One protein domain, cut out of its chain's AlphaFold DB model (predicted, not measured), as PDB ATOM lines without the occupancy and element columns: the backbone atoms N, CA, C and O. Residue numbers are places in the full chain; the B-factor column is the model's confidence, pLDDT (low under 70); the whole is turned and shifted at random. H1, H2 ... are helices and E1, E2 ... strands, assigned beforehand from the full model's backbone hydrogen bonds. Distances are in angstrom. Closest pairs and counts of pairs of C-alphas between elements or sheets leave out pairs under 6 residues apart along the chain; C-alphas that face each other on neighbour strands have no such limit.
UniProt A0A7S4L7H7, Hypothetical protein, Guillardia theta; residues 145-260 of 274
ATOM      1  N   SER A 145       9.608  59.074 125.085       98.62
ATOM      2  CA  SER A 145       8.527  59.024 126.075       98.62
ATOM      3  C   SER A 145       8.027  60.410 126.485       98.62
ATOM      4  O   SER A 145       6.813  60.598 126.588       98.62
ATOM      5  N   ASP A 146       8.914  61.395 126.667       98.38
ATOM      6  CA  ASP A 146       8.514  62.784 126.951       98.38
ATOM      7  C   ASP A 146       7.656  63.347 125.818       98.38
ATOM      8  O   ASP A 146       6.588  63.914 126.068       98.38
ATOM      9  N   LEU A 147       8.067  63.118 124.561       98.69
ATOM     10  CA  LEU A 147       7.275  63.523 123.402       98.69
ATOM     11  C   LEU A 147       5.904  62.843 123.408       98.69
ATOM     12  O   LEU A 147       4.885  63.506 123.238       98.69
ATOM     13  N   GLN A 148       5.859  61.520 123.572       98.62
ATOM     14  CA  GLN A 148       4.609  60.764 123.496       98.62
ATOM     15  C   GLN A 148       3.618  61.193 124.583       98.62
ATOM     16  O   GLN A 148       2.433  61.364 124.281       98.62
ATOM     17  N   LYS A 149       4.101  61.431 125.812       98.56
ATOM     18  CA  LYS A 149       3.303  61.986 126.916       98.56
ATOM     19  C   LYS A 149       2.749  63.364 126.555       98.56
ATOM     20  O   LYS A 149       1.548  63.588 126.690       98.56
ATOM     21  N   TYR A 150       3.593  64.257 126.039       98.62
ATOM     22  CA  TYR A 150       3.188  65.597 125.613       98.62
ATOM     23  C   TYR A 150       2.125  65.568 124.499       98.62
ATOM     24  O   TYR A 150       1.081  66.212 124.600       98.62
ATOM     25  N   LEU A 151       2.333  64.758 123.460       98.44
ATOM     26  CA  LEU A 151       1.379  64.623 122.356       98.44
ATOM     27  C   LEU A 151       0.045  64.012 122.805       98.44
ATOM     28  O   LEU A 151      -1.004  64.406 122.298       98.44
ATOM     29  N   TYR A 152       0.067  63.077 123.759       98.19
ATOM     30  CA  TYR A 152      -1.149  62.521 124.357       98.19
ATOM     31  C   TYR A 152      -1.930  63.584 125.144       98.19
ATOM     32  O   TYR A 152      -3.151  63.683 125.013       98.19
ATOM     33  N   GLN A 153      -1.236  64.441 125.900       98.00
ATOM     34  CA  GLN A 153      -1.865  65.574 126.584       98.00
ATOM     35  C   GLN A 153      -2.523  66.536 125.585       98.00
ATOM     36  O   GLN A 153      -3.676  66.918 125.787       98.00
ATOM     37  N   ILE A 154      -1.855  66.872 124.476       96.62
ATOM     38  CA  ILE A 154      -2.449  67.702 123.413       96.62
ATOM     39  C   ILE A 154      -3.715  67.055 122.844       96.62
ATOM     40  O   ILE A 154      -4.748  67.716 122.734       96.62
ATOM     41  N   GLU A 155      -3.652  65.773 122.492       95.44
ATOM     42  CA  GLU A 155      -4.779  65.039 121.913       95.44
ATOM     43  C   GLU A 155      -5.982  64.988 122.870       95.44
ATOM     44  O   GLU A 155      -7.121  65.218 122.454       95.44
ATOM     45  N   SER A 156      -5.728  64.804 124.171       96.88
ATOM     46  CA  SER A 156      -6.766  64.774 125.212       96.88
ATOM     47  C   SER A 156      -7.558  66.083 125.336       96.88
ATOM     48  O   SER A 156      -8.723  66.060 125.734       96.88
ATOM     49  N   ARG A 157      -6.976  67.220 124.921       96.25
ATOM     50  CA  ARG A 157      -7.647  68.534 124.903       96.25
ATOM     51  C   ARG A 157      -8.724  68.644 123.818       96.25
ATOM     52  O   ARG A 157      -9.476  69.613 123.834       96.25
ATOM     53  N   LYS A 158      -8.791  67.696 122.869       93.62
ATOM     54  CA  LYS A 158      -9.796  67.634 121.787       93.62
ATOM     55  C   LYS A 158      -9.958  68.958 121.022       93.62
ATOM     56  O   LYS A 158     -11.066  69.364 120.673       93.62
ATOM     57  N   LEU A 159      -8.845  69.647 120.764       94.44
ATOM     58  CA  LEU A 159      -8.846  70.931 120.062       94.44
ATOM     59  C   LEU A 159      -9.322  70.744 118.615       94.44
ATOM     60  O   LEU A 159      -8.721  70.000 117.849       94.44
ATOM     61  N   SER A 160     -10.361  71.473 118.202       93.81
ATOM     62  CA  SER A 160     -10.959  71.349 116.858       93.81
ATOM     63  C   SER A 160     -10.004  71.691 115.706       93.81
ATOM     64  O   SER A 160     -10.231  71.281 114.568       93.81
ATOM     65  N   PHE A 161      -8.939  72.430 116.011       94.44
ATOM     66  CA  PHE A 161      -7.925  72.911 115.077       94.44
ATOM     67  C   PHE A 161      -6.587  72.161 115.179       94.44
ATOM     68  O   PHE A 161      -5.617  72.590 114.560       94.44
ATOM     69  N   CYS A 162      -6.493  71.081 115.961       96.31
ATOM     70  CA  CYS A 162      -5.288  70.257 116.063       96.31
ATOM     71  C   CYS A 162      -5.647  68.778 115.930       96.31
ATOM     72  O   CYS A 162      -6.598  68.298 116.541       96.31
ATOM     73  N   LYS A 163      -4.870  68.047 115.137       95.06
ATOM     74  CA  LYS A 163      -5.014  66.606 114.978       95.06
ATOM     75  C   LYS A 163      -3.650  65.944 115.007       95.06
ATOM     76  O   LYS A 163      -2.731  66.390 114.326       95.06
ATOM     77  N   ARG A 164      -3.547  64.859 115.767       96.62
ATOM     78  CA  ARG A 164      -2.405  63.954 115.754       96.62
ATOM     79  C   ARG A 164      -2.688  62.803 114.797       96.62
ATOM     80  O   ARG A 164      -3.745  62.180 114.856       96.62
ATOM     81  N   GLU A 165      -1.749  62.516 113.912       95.44
ATOM     82  CA  GLU A 165      -1.807  61.392 112.984       95.44
ATOM     83  C   GLU A 165      -0.542  60.536 113.094       95.44
ATOM     84  O   GLU A 165       0.526  61.016 113.470       95.44
ATOM     85  N   LEU A 166      -0.665  59.246 112.771       97.38
ATOM     86  CA  LEU A 166       0.494  58.384 112.557       97.38
ATOM     87  C   LEU A 166       1.027  58.666 111.152       97.38
ATOM     88  O   LEU A 166       0.341  58.336 110.189       97.38
ATOM     89  N   LEU A 167       2.221  59.245 111.035       97.62
ATOM     90  CA  LEU A 167       2.867  59.426 109.734       97.62
ATOM     91  C   LEU A 167       3.370  58.083 109.206       97.62
ATOM     92  O   LEU A 167       3.042  57.666 108.101       97.62
ATOM     93  N   CYS A 168       4.164  57.401 110.026       98.06
ATOM     94  CA  CYS A 168       4.690  56.073 109.759       98.06
ATOM     95  C   CYS A 168       5.193  55.439 111.063       98.06
ATOM     96  O   CYS A 168       5.142  56.047 112.138       98.06
ATOM     97  N   LYS A 169       5.683  54.204 110.971       98.44
ATOM     98  CA  LYS A 169       6.453  53.568 112.039       98.44
ATOM     99  C   LYS A 169       7.914  53.461 111.626       98.44
ATOM    100  O   LYS A 169       8.211  53.259 110.451       98.44
ATOM    101  N   THR A 170       8.808  53.582 112.595       98.38
ATOM    102  CA  THR A 170      10.232  53.305 112.405       98.38
ATOM    103  C   THR A 170      10.514  51.802 112.327       98.38
ATOM    104  O   THR A 170       9.615  50.976 112.512       98.38
ATOM    105  N   ILE A 171      11.779  51.438 112.088       97.25
ATOM    106  CA  ILE A 171      12.233  50.040 112.023       97.25
ATOM    107  C   ILE A 171      11.905  49.311 113.331       97.25
ATOM    108  O   ILE A 171      11.332  48.222 113.297       97.25
ATOM    109  N   LEU A 172      12.167  49.938 114.483       98.06
ATOM    110  CA  LEU A 172      11.834  49.375 115.797       98.06
ATOM    111  C   LEU A 172      10.379  49.643 116.220       98.06
ATOM    112  O   LEU A 172      10.064  49.648 117.408       98.06
ATOM    113  N   GLN A 173       9.488  49.877 115.254       98.12
ATOM    114  CA  GLN A 173       8.044  50.022 115.448       98.12
ATOM    115  C   GLN A 173       7.610  51.204 116.336       98.12
ATOM    116  O   GLN A 173       6.465  51.234 116.798       98.12
ATOM    117  N   ARG A 174       8.463  52.223 116.527       98.31
ATOM    118  CA  ARG A 174       8.062  53.476 117.188       98.31
ATOM    119  C   ARG A 174       7.240  54.332 116.243       98.31
ATOM    120  O   ARG A 174       7.481  54.375 115.039       98.31
ATOM    121  N   ARG A 175       6.262  55.042 116.797       98.31
ATOM    122  CA  ARG A 175       5.438  55.977 116.029       98.31
ATOM    123  C   ARG A 175       6.256  57.203 115.653       98.31
ATOM    124  O   ARG A 175       6.851  57.829 116.528       98.31
ATOM    125  N   VAL A 176       6.200  57.576 114.382       98.69
ATOM    126  CA  VAL A 176       6.529  58.925 113.926       98.69
ATOM    127  C   VAL A 176       5.203  59.659 113.794       98.69
ATOM    128  O   VAL A 176       4.369  59.310 112.958       98.69
ATOM    129  N   ASP A 177       4.961  60.620 114.679       98.50
ATOM    130  CA  ASP A 177       3.703  61.360 114.708       98.50
ATOM    131  C   ASP A 177       3.778  62.622 113.841       98.50
ATOM    132  O   ASP A 177       4.792  63.322 113.808       98.50
ATOM    133  N   LEU A 178       2.665  62.922 113.176       98.38
ATOM    134  CA  LEU A 178       2.411  64.168 112.466       98.38
ATOM    135  C   LEU A 178       1.320  64.941 113.208       98.38
ATOM    136  O   LEU A 178       0.206  64.445 113.378       98.38
ATOM    137  N   LEU A 179       1.617  66.167 113.625       97.75
ATOM    138  CA  LEU A 179       0.618  67.121 114.089       97.75
ATOM    139  C   LEU A 179       0.169  68.008 112.932       97.75
ATOM    140  O   LEU A 179       0.980  68.691 112.309       97.75
ATOM    141  N   VAL A 180      -1.137  68.040 112.686       96.94
ATOM    142  CA  VAL A 180      -1.780  68.954 111.741       96.94
ATOM    143  C   VAL A 180      -2.518  70.025 112.540       96.94
ATOM    144  O   VAL A 180      -3.449  69.706 113.281       96.94
ATOM    145  N   ILE A 181      -2.103  71.288 112.415       96.69
ATOM    146  CA  ILE A 181      -2.658  72.424 113.167       96.69
ATOM    147  C   ILE A 181      -3.177  73.494 112.195       96.69
ATOM    148  O   ILE A 181      -2.410  74.038 111.405       96.69
ATOM    149  N   GLY A 182      -4.468  73.829 112.255       93.31
ATOM    150  CA  GLY A 182      -5.108  74.824 111.385       93.31
ATOM    151  C   GLY A 182      -6.640  74.771 111.421       93.31
ATOM    152  O   GLY A 182      -7.221  73.996 112.172       93.31
ATOM    153  N   LYS A 183      -7.313  75.595 110.605       81.44
ATOM    154  CA  LYS A 183      -8.790  75.728 110.571       81.44
ATOM    155  C   LYS A 183      -9.541  74.422 110.262       81.44
ATOM    156  O   LYS A 183     -10.676  74.264 110.698       81.44
ATOM    157  N   ASP A 184      -8.934  73.512 109.503       71.31
ATOM    158  CA  ASP A 184      -9.536  72.227 109.137       71.31
ATOM    159  C   ASP A 184      -8.477  71.112 109.100       71.31
ATOM    160  O   ASP A 184      -7.984  70.747 108.032       71.31
ATOM    161  N   PRO A 185      -8.097  70.560 110.263       62.16
ATOM    162  CA  PRO A 185      -7.088  69.510 110.343       62.16
ATOM    163  C   PRO A 185      -7.638  68.131 109.922       62.16
ATOM    164  O   PRO A 185      -6.911  67.140 109.944       62.16
ATOM    165  N   ARG A 186      -8.935  68.027 109.580       56.50
ATOM    166  CA  ARG A 186      -9.601  66.777 109.166       56.50
ATOM    167  C   ARG A 186      -9.739  66.657 107.645       56.50
ATOM    168  O   ARG A 186      -9.785  65.530 107.156       56.50
ATOM    169  N   GLY A 187      -9.737  67.779 106.922       51.94
ATOM    170  CA  GLY A 187      -9.826  67.853 105.460       51.94
ATOM    171  C   GLY A 187      -8.637  67.279 104.674       51.94
ATOM    172  O   GLY A 187      -8.672  67.294 103.454       51.94
ATOM    173  N   THR A 188      -7.598  66.754 105.330       51.06
ATOM    174  CA  THR A 188      -6.452  66.085 104.681       51.06
ATOM    175  C   THR A 188      -6.657  64.592 104.414       51.06
ATOM    176  O   THR A 188      -5.870  64.011 103.673       51.06
ATOM    177  N   ARG A 189      -7.686  63.942 104.985       43.97
ATOM    178  CA  ARG A 189      -7.900  62.491 104.781       43.97
ATOM    179  C   ARG A 189      -8.603  62.130 103.483       43.97
ATOM    180  O   ARG A 189      -8.425  61.016 103.010       43.97
ATOM    181  N   ASN A 190      -9.324  63.072 102.889       37.72
ATOM    182  CA  ASN A 190      -9.838  62.912 101.546       37.72
ATOM    183  C   ASN A 190      -9.204  63.998 100.691       37.72
ATOM    184  O   ASN A 190      -9.538  65.172 100.813       37.72
ATOM    185  N   SER A 191      -8.317  63.536  99.808       41.91
ATOM    186  CA  SER A 191      -8.057  64.143  98.511       41.91
ATOM    187  C   SER A 191      -6.841  65.079  98.407       41.91
ATOM    188  O   SER A 191      -6.953  66.303  98.346       41.91
ATOM    189  N   LEU A 192      -5.698  64.464  98.079       45.78
ATOM    190  CA  LEU A 192      -4.781  65.036  97.075       45.78
ATOM    191  C   LEU A 192      -5.537  65.422  95.776       45.78
ATOM    192  O   LEU A 192      -5.100  66.310  95.060       45.78
ATOM    193  N   SER A 193      -6.721  64.839  95.534       43.25
ATOM    194  CA  SER A 193      -7.682  65.192  94.479       43.25
ATOM    195  C   SER A 193      -8.668  66.349  94.785       43.25
ATOM    196  O   SER A 193      -9.442  66.711  93.904       43.25
ATOM    197  N   GLN A 194      -8.683  66.967  95.985       42.25
ATOM    198  CA  GLN A 194      -9.576  68.106  96.320       42.25
ATOM    199  C   GLN A 194      -8.829  69.423  96.479       42.25
ATOM    200  O   GLN A 194      -9.453  70.483  96.546       42.25
ATOM    201  N   ILE A 195      -7.497  69.384  96.442       47.72
ATOM    202  CA  ILE A 195      -6.686  70.592  96.273       47.72
ATOM    203  C   ILE A 195      -7.053  71.286  94.943       47.72
ATOM    204  O   ILE A 195      -6.973  72.508  94.845       47.72
ATOM    205  N   GLU A 196      -7.563  70.541  93.957       45.28
ATOM    206  CA  GLU A 196      -7.997  71.080  92.663       45.28
ATOM    207  C   GLU A 196      -9.450  71.602  92.631       45.28
ATOM    208  O   GLU A 196      -9.775  72.432  91.779       45.28
ATOM    209  N   SER A 197     -10.330  71.190  93.556       42.66
ATOM    210  CA  SER A 197     -11.781  71.470  93.475       42.66
ATOM    211  C   SER A 197     -12.292  72.626  94.348       42.66
ATOM    212  O   SER A 197     -13.479  72.944  94.308       42.66
ATOM    213  N   ARG A 198     -11.420  73.355  95.060       50.03
ATOM    214  CA  ARG A 198     -11.754  74.671  95.646       50.03
ATOM    215  C   ARG A 198     -10.899  75.770  95.016       50.03
ATOM    216  O   ARG A 198      -9.975  76.286  95.639       50.03
ATOM    217  N   ARG A 199     -11.228  76.135  93.769       44.31
ATOM    218  CA  ARG A 199     -10.603  77.198  92.945       44.31
ATOM    219  C   ARG A 199     -10.751  78.635  93.508       44.31
ATOM    220  O   ARG A 199     -10.989  79.569  92.756       44.31
ATOM    221  N   GLY A 200     -10.599  78.841  94.817       50.12
ATOM    222  CA  GLY A 200     -10.702  80.170  95.438       50.12
ATOM    223  C   GLY A 200      -9.749  80.438  96.603       50.12
ATOM    224  O   GLY A 200      -9.352  81.578  96.800       50.12
ATOM    225  N   GLU A 201      -9.306  79.418  97.344       56.28
ATOM    226  CA  GLU A 201      -8.404  79.618  98.486       56.28
ATOM    227  C   GLU A 201      -7.317  78.536  98.510       56.28
ATOM    228  O   GLU A 201      -7.465  77.493  99.148       56.28
ATOM    229  N   ARG A 202      -6.187  78.785  97.831       62.31
ATOM    230  CA  ARG A 202      -4.956  78.012  98.063       62.31
ATOM    231  C   ARG A 202      -4.533  78.218  99.520       62.31
ATOM    232  O   ARG A 202      -3.949  79.247  99.862       62.31
ATOM    233  N   ARG A 203      -4.841  77.257 100.394       70.75
ATOM    234  CA  ARG A 203      -4.382  77.282 101.788       70.75
ATOM    235  C   ARG A 203      -2.872  77.099 101.827       70.75
ATOM    236  O   ARG A 203      -2.338  76.173 101.223       70.75
ATOM    237  N   ARG A 204      -2.184  77.990 102.542       88.06
ATOM    238  CA  ARG A 204      -0.734  77.900 102.726       88.06
ATOM    239  C   ARG A 204      -0.433  76.778 103.711       88.06
ATOM    240  O   ARG A 204      -1.049  76.709 104.776       88.06
ATOM    241  N   VAL A 205       0.518  75.925 103.354       91.88
ATOM    242  CA  VAL A 205       1.006  74.853 104.219       91.88
ATOM    243  C   VAL A 205       2.419  75.198 104.661       91.88
ATOM    244  O   VAL A 205       3.243  75.595 103.840       91.88
ATOM    245  N   VAL A 206       2.688  75.053 105.954       96.25
ATOM    246  CA  VAL A 206       4.037  75.141 106.519       96.25
ATOM    247  C   VAL A 206       4.385  73.779 107.092       96.25
ATOM    248  O   VAL A 206       3.715  73.300 108.007       96.25
ATOM    249  N   PHE A 207       5.426  73.157 106.547       97.12
ATOM    250  CA  PHE A 207       5.947  71.896 107.052       97.12
ATOM    251  C   PHE A 207       7.132  72.154 107.981       97.12
ATOM    252  O   PHE A 207       8.042  72.906 107.637       97.12
ATOM    253  N   VAL A 208       7.122  71.526 109.154       98.44
ATOM    254  CA  VAL A 208       8.203  71.607 110.139       98.44
ATOM    255  C   VAL A 208       8.575  70.192 110.547       98.44
ATOM    256  O   VAL A 208       7.743  69.456 111.064       98.44
ATOM    257  N   SER A 209       9.833  69.809 110.367       97.94
ATOM    258  CA  SER A 209      10.377  68.588 110.953       97.94
ATOM    259  C   SER A 209      11.427  68.938 111.996       97.94
ATOM    260  O   SER A 209      12.164  69.917 111.871       97.94
ATOM    261  N   ALA A 210      11.486  68.135 113.049       98.56
ATOM    262  CA  ALA A 210      12.474  68.277 114.098       98.56
ATOM    263  C   ALA A 210      13.134  66.936 114.410       98.56
ATOM    264  O   ALA A 210      12.602  65.853 114.155       98.56
ATOM    265  N   ARG A 211      14.329  67.037 114.992       98.06
ATOM    266  CA  ARG A 211      15.073  65.916 115.566       98.06
ATOM    267  C   ARG A 211      15.366  64.775 114.584       98.06
ATOM    268  O   ARG A 211      15.157  63.602 114.883       98.06
ATOM    269  N   VAL A 212      15.880  65.147 113.410       98.31
ATOM    270  CA  VAL A 212      16.442  64.200 112.433       98.31
ATOM    271  C   VAL A 212      17.701  63.516 112.972       98.31
ATOM    272  O   VAL A 212      17.829  62.296 112.872       98.31
ATOM    273  N   HIS A 213      18.585  64.277 113.628       98.31
ATOM    274  CA  HIS A 213      19.706  63.725 114.379       98.31
ATOM    275  C   HIS A 213      19.313  63.550 115.853       98.31
ATOM    276  O   HIS A 213      18.926  64.522 116.515       98.31
ATOM    277  N   PRO A 214      19.432  62.336 116.402       98.38
ATOM    278  CA  PRO A 214      19.007  62.021 117.759       98.38
ATOM    279  C   PRO A 214      19.659  62.826 118.879       98.38
ATOM    280  O   PRO A 214      18.993  63.124 119.859       98.38
ATOM    281  N   GLY A 215      20.920  63.233 118.764       97.06
ATOM    282  CA  GLY A 215      21.641  63.956 119.817       97.06
ATOM    283  C   GLY A 215      21.359  65.460 119.860       97.06
ATOM    284  O   GLY A 215      21.770  66.139 120.797       97.06
ATOM    285  N   GLU A 216      20.651  66.004 118.865       97.12
ATOM    286  CA  GLU A 216      20.412  67.446 118.711       97.12
ATOM    287  C   GLU A 216      19.167  67.894 119.494       97.12
ATOM    288  O   GLU A 216      18.171  68.370 118.942       97.12
ATOM    289  N   SER A 217      19.223  67.727 120.818       97.44
ATOM    290  CA  SER A 217      18.085  67.962 121.710       97.44
ATOM    291  C   SER A 217      17.425  69.330 121.732       97.44
ATOM    292  O   SER A 217      16.193  69.367 121.853       97.44
ATOM    293  N   PRO A 218      18.146  70.439 121.498       97.19
ATOM    294  CA  PRO A 218      17.519  71.750 121.381       97.19
ATOM    295  C   PRO A 218      16.398  71.805 120.332       97.19
ATOM    296  O   PRO A 218      15.413  72.510 120.538       97.19
ATOM    297  N   ALA A 219      16.479  71.016 119.251       98.19
ATOM    298  CA  ALA A 219      15.445  70.991 118.215       98.19
ATOM    299  C   ALA A 219      14.072  70.552 118.757       98.19
ATOM    300  O   ALA A 219      13.047  71.093 118.343       98.19
ATOM    301  N   SER A 220      14.037  69.611 119.706       98.50
ATOM    302  CA  SER A 220      12.783  69.146 120.310       98.50
ATOM    303  C   SER A 220      12.170  70.192 121.240       98.50
ATOM    304  O   SER A 220      10.958  70.376 121.208       98.50
ATOM    305  N   TYR A 221      12.984  70.931 121.999       98.44
ATOM    306  CA  TYR A 221      12.495  72.041 122.827       98.44
ATOM    307  C   TYR A 221      11.965  73.204 121.982       98.44
ATOM    308  O   TYR A 221      10.890  73.726 122.268       98.44
ATOM    309  N   MET A 222      12.662  73.563 120.899       98.56
ATOM    310  CA  MET A 222      12.185  74.588 119.962       98.56
ATOM    311  C   MET A 222      10.867  74.176 119.298       98.56
ATOM    312  O   MET A 222       9.939  74.978 119.207       98.56
ATOM    313  N   CYS A 223      10.759  72.915 118.870       98.62
ATOM    314  CA  CYS A 223       9.528  72.384 118.293       98.62
ATOM    315  C   CYS A 223       8.380  72.358 119.316       98.62
ATOM    316  O   CYS A 223       7.270  72.764 118.987       98.62
ATOM    317  N   HIS A 224       8.654  71.963 120.564       98.50
ATOM    318  CA  HIS A 224       7.683  72.013 121.659       98.50
ATOM    319  C   HIS A 224       7.159  73.446 121.861       98.50
ATOM    320  O   HIS A 224       5.950  73.656 121.852       98.50
ATOM    321  N   GLY A 225       8.044  74.444 121.968       98.56
ATOM    322  CA  GLY A 225       7.640  75.847 122.126       98.56
ATOM    323  C   GLY A 225       6.818  76.380 120.946       98.56
ATOM    324  O   GLY A 225       5.833  77.090 121.147       98.56
ATOM    325  N   LEU A 226       7.170  75.990 119.716       98.69
ATOM    326  CA  LEU A 226       6.379  76.309 118.524       98.69
ATOM    327  C   LEU A 226       4.968  75.715 118.607       98.69
ATOM    328  O   LEU A 226       4.000  76.414 118.314       98.69
ATOM    329  N   ILE A 227       4.843  74.442 118.994       98.62
ATOM    330  CA  ILE A 227       3.544  73.780 119.142       98.62
ATOM    331  C   ILE A 227       2.725  74.488 120.227       98.62
ATOM    332  O   ILE A 227       1.591  74.864 119.951       98.62
ATOM    333  N   GLU A 228       3.294  74.767 121.401       98.44
ATOM    334  CA  GLU A 228       2.602  75.505 122.470       98.44
ATOM    335  C   GLU A 228       2.084  76.866 121.996       98.44
ATOM    336  O   GLU A 228       0.903  77.189 122.170       98.44
ATOM    337  N   PHE A 229       2.924  77.641 121.305       98.69
ATOM    338  CA  PHE A 229       2.506  78.908 120.713       98.69
ATOM    339  C   PHE A 229       1.352  78.709 119.722       98.69
ATOM    340  O   PHE A 229       0.317  79.376 119.833       98.69
ATOM    341  N   LEU A 230       1.477  77.752 118.800       98.38
ATOM    342  CA  LEU A 230       0.451  77.429 117.811       98.38
ATOM    343  C   LEU A 230      -0.810  76.809 118.410       98.38
ATOM    344  O   LEU A 230      -1.816  76.785 117.712       98.38
ATOM    345  N   LEU A 231      -0.813  76.332 119.653       97.75
ATOM    346  CA  LEU A 231      -2.008  75.845 120.353       97.75
ATOM    347  C   LEU A 231      -2.602  76.879 121.320       97.75
ATOM    348  O   LEU A 231      -3.707  76.679 121.828       97.75
ATOM    349  N   SER A 232      -1.901  77.990 121.554       97.94
ATOM    350  CA  SER A 232      -2.325  79.055 122.462       97.94
ATOM    351  C   SER A 232      -3.552  79.831 121.961       97.94
ATOM    352  O   SER A 232      -3.920  79.806 120.778       97.94
ATOM    353  N   SER A 233      -4.176  80.577 122.871       96.56
ATOM    354  CA  SER A 233      -5.270  81.513 122.594       96.56
ATOM    355  C   SER A 233      -4.799  82.886 122.099       96.56
ATOM    356  O   SER A 233      -5.635  83.766 121.906       96.56
ATOM    357  N   THR A 234      -3.495  83.090 121.874       98.19
ATOM    358  CA  THR A 234      -2.984  84.393 121.427       98.19
ATOM    359  C   THR A 234      -3.600  84.797 120.076       98.19
ATOM    360  O   THR A 234      -3.752  83.939 119.196       98.19
ATOM    361  N   PRO A 235      -3.934  86.090 119.862       98.00
ATOM    362  CA  PRO A 235      -4.548  86.542 118.609       98.00
ATOM    363  C   PRO A 235      -3.708  86.200 117.376       98.00
ATOM    364  O   PRO A 235      -4.241  85.790 116.346       98.00
ATOM    365  N   LEU A 236      -2.379  86.289 117.499       97.88
ATOM    366  CA  LEU A 236      -1.460  85.935 116.425       97.88
ATOM    367  C   LEU A 236      -1.533  84.441 116.082       97.88
ATOM    368  O   LEU A 236      -1.656  84.095 114.910       97.88
ATOM    369  N   ALA A 237      -1.525  83.549 117.077       97.81
ATOM    370  CA  ALA A 237      -1.646  82.116 116.820       97.81
ATOM    371  C   ALA A 237      -3.007  81.762 116.193       97.81
ATOM    372  O   ALA A 237      -3.066  80.962 115.260       97.81
ATOM    373  N   GLN A 238      -4.098  82.397 116.633       96.12
ATOM    374  CA  GLN A 238      -5.422  82.233 116.020       96.12
ATOM    375  C   GLN A 238      -5.448  82.695 114.555       96.12
ATOM    376  O   GLN A 238      -5.970  81.979 113.696       96.12
ATOM    377  N   LEU A 239      -4.850  83.854 114.259       95.38
ATOM    378  CA  LEU A 239      -4.728  84.381 112.900       95.38
ATOM    379  C   LEU A 239      -3.912  83.431 112.013       95.38
ATOM    380  O   LEU A 239      -4.349  83.092 110.913       95.38
ATOM    381  N   LEU A 240      -2.777  82.932 112.509       95.81
ATOM    382  CA  LEU A 240      -1.957  81.952 111.796       95.81
ATOM    383  C   LEU A 240      -2.758  80.682 111.487       95.81
ATOM    384  O   LEU A 240      -2.835  80.291 110.327       95.81
ATOM    385  N   ARG A 241      -3.436  80.087 112.478       94.00
ATOM    386  CA  ARG A 241      -4.266  78.881 112.282       94.00
ATOM    387  C   ARG A 241      -5.442  79.093 111.322       94.00
ATOM    388  O   ARG A 241      -5.921  78.129 110.724       94.00
ATOM    389  N   LYS A 242      -5.929  80.331 111.170       91.31
ATOM    390  CA  LYS A 242      -7.008  80.682 110.230       91.31
ATOM    391  C   LYS A 242      -6.547  80.628 108.771       91.31
ATOM    392  O   LYS A 242      -7.344  80.249 107.914       91.31
ATOM    393  N   HIS A 243      -5.293  80.997 108.499       90.25
ATOM    394  CA  HIS A 243      -4.765  81.175 107.139       90.25
ATOM    395  C   HIS A 243      -3.734  80.120 106.714       90.25
ATOM    396  O   HIS A 243      -3.517  79.923 105.516       90.25
ATOM    397  N   ILE A 244      -3.105  79.446 107.676       93.38
ATOM    398  CA  ILE A 244      -2.012  78.499 107.468       93.38
ATOM    399  C   ILE A 244      -2.366  77.165 108.122       93.38
ATOM    400  O   ILE A 244      -2.889  77.116 109.235       93.38
ATOM    401  N   THR A 245      -2.063  76.076 107.419       93.88
ATOM    402  CA  THR A 245      -2.043  74.727 107.992       93.88
ATOM    403  C   THR A 245      -0.600  74.340 108.288       93.88
ATOM    404  O   THR A 245       0.228  74.288 107.381       93.88
ATOM    405  N   PHE A 246      -0.292  74.078 109.552       97.25
ATOM    406  CA  PHE A 246       1.015  73.596 109.978       97.25
ATOM    407  C   PHE A 246       1.008  72.073 110.014       97.25
ATOM    408  O   PHE A 246       0.116  71.470 110.608       97.25
ATOM    409  N   MET A 247       2.010  71.468 109.389       97.44
ATOM    410  CA  MET A 247       2.268  70.033 109.401       97.44
ATOM    411  C   MET A 247       3.599  69.812 110.106       97.44
ATOM    412  O   MET A 247       4.651  70.148 109.566       97.44
ATOM    413  N   ILE A 248       3.551  69.316 111.337       98.69
ATOM    414  CA  ILE A 248       4.709  69.266 112.227       98.69
ATOM    415  C   ILE A 248       5.037  67.814 112.555       98.69
ATOM    416  O   ILE A 248       4.199  67.108 113.107       98.69
ATOM    417  N   VAL A 249       6.263  67.384 112.260       98.75
ATOM    418  CA  VAL A 249       6.838  66.107 112.702       98.75
ATOM    419  C   VAL A 249       7.808  66.402 113.851       98.75
ATOM    420  O   VAL A 249       8.946  66.806 113.589       98.75
ATOM    421  N   PRO A 250       7.400  66.244 115.126       98.69
ATOM    422  CA  PRO A 250       8.196  66.733 116.258       98.69
ATOM    423  C   PRO A 250       9.473  65.924 116.522       98.69
ATOM    424  O   PRO A 250      10.410  66.414 117.155       98.69
ATOM    425  N   MET A 251       9.508  64.672 116.061       98.75
ATOM    426  CA  MET A 251      10.673  63.802 116.170       98.75
ATOM    427  C   MET A 251      10.714  62.837 114.996       98.75
ATOM    428  O   MET A 251       9.966  61.862 114.951       98.75
ATOM    429  N   LEU A 252      11.599  63.123 114.045       98.38
ATOM    430  CA  LEU A 252      11.758  62.320 112.838       98.38
ATOM    431  C   LEU A 252      12.514  61.007 113.102       98.38
ATOM    432  O   LEU A 252      12.285  60.021 112.409       98.38
ATOM    433  N   ASN A 253      13.387  60.974 114.117       98.62
ATOM    434  CA  ASN A 253      14.231  59.819 114.430       98.62
ATOM    435  C   ASN A 253      14.036  59.291 115.868       98.62
ATOM    436  O   ASN A 253      14.957  59.369 116.688       98.62
ATOM    437  N   PRO A 254      12.847  58.760 116.213       98.62
ATOM    438  CA  PRO A 254      12.573  58.306 117.574       98.62
ATOM    439  C   PRO A 254      13.383  57.068 117.979       98.62
ATOM    440  O   PRO A 254      13.712  56.927 119.153       98.62
ATOM    441  N   ASP A 255      13.767  56.199 117.036       98.69
ATOM    442  CA  ASP A 255      14.618  55.039 117.340       98.69
ATOM    443  C   ASP A 255      16.006  55.466 117.800       98.69
ATOM    444  O   ASP A 255      16.472  55.026 118.848       98.69
ATOM    445  N   GLY A 256      16.657  56.352 117.042       98.50
ATOM    446  CA  GLY A 256      17.970  56.847 117.421       98.50
ATOM    447  C   GLY A 256      17.931  57.619 118.744       98.50
ATOM    448  O   GLY A 256      18.854  57.485 119.544       98.50
ATOM    449  N   VAL A 257      16.858  58.384 119.010       98.69
ATOM    450  CA  VAL A 257      16.676  59.080 120.300       98.69
ATOM    451  C   VAL A 257      16.591  58.071 121.437       98.69
ATOM    452  O   VAL A 257      17.356  58.175 122.396       98.69
ATOM    453  N   PHE A 258      15.713  57.074 121.315       98.56
ATOM    454  CA  PHE A 258      15.517  56.063 122.349       98.56
ATOM    455  C   PHE A 258      16.807  55.303 122.671       98.56
ATOM    456  O   PHE A 258      17.090  55.040 123.834       98.56
ATOM    457  N   LEU A 259      17.601  54.981 121.649       98.31
ATOM    458  CA  LEU A 259      18.849  54.231 121.798       98.31
ATOM    459  C   LEU A 259      20.007  55.068 122.358       98.31
ATOM    460  O   LEU A 259      21.045  54.501 122.679       98.31
ATOM    461  N   GLY A 260      19.881  56.397 122.440       98.19
ATOM    462  CA  GLY A 260      20.993  57.269 122.834       98.19
ATOM    463  C   GLY A 260      22.040  57.451 121.727       98.19
ATOM    464  O   GLY A 260      23.227  57.604 122.010       98.19
TER     465      GLY A 260
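What this domain is: This is residues 145 to 260 of the 274 residues of the protein "Hypothetical protein" of Guillardia theta (UniProt A0A7S4L7H7). A twisted sheet of four strands has helices H1 and H2 side by side over one face, making two layers. H3 stands at one end of the strands and short H4 at the other, while a long loop swings away, its residues 189 to 194 sticking out. The 116 printed residues hold H1 E1 E2 E3 H2 H3 E4 H4; the mixed sheet runs E1 E2 E4 E3. The class is mixed, helices and strands; the whole is compact, radius of gyration of the C-alphas 14.9 A, spans 48 by 33 by 24 A.

How they stand to each other: H1, residues 145 to 156, runs along the strands, at 17 degrees to E1, residues 162 to 169, on the local plane; its height over the sheet is 8.9 A. Their closest C-alphas, Glu 155 and Arg 164, are 6.7 A apart. E1 and E2, residues 175 to 181, form an antiparallel hairpin, N 165 and O 178 2.8 A apart. E2 is antiparallel to E4, residues 244 to 249, N 179 and O 248 2.8 A apart. E4 is parallel to E3, residues 204 to 209, N 208 and O 247 2.9 A apart. H2, residues 218 to 231, is near H1, on the same face. H2 touches H3, residues 235 to 243, about perpendicular at 87 degrees, with residues 229 to 231 alone; the closest C-alphas, Leu 230 and Ala 237, are 5.2 A apart. E3, H2 H3, E4 is a strand-helix-strand unit, parallel neighbours joined through helices, its crossover right-handed. H4, residues 254 to 259, only grazes the sheet. In the four helices every O i to N i+4 pair is within hydrogen-bond range.

Where its parts are: H1 begins at C-alpha 145 (8.527, 59.024, 126.075); E1 spans 20.8 A, H2 20.0 A. H4 ends at C-alpha 259 (18.849, 54.231, 121.798).

The domain as a whole: The C-alphas farthest apart, Arg 199 and Gly 260, are 47.8 A apart. The printed part has no cut. The E2 to E3 link is long; pLDDT is under 70 at residues 185 to 202.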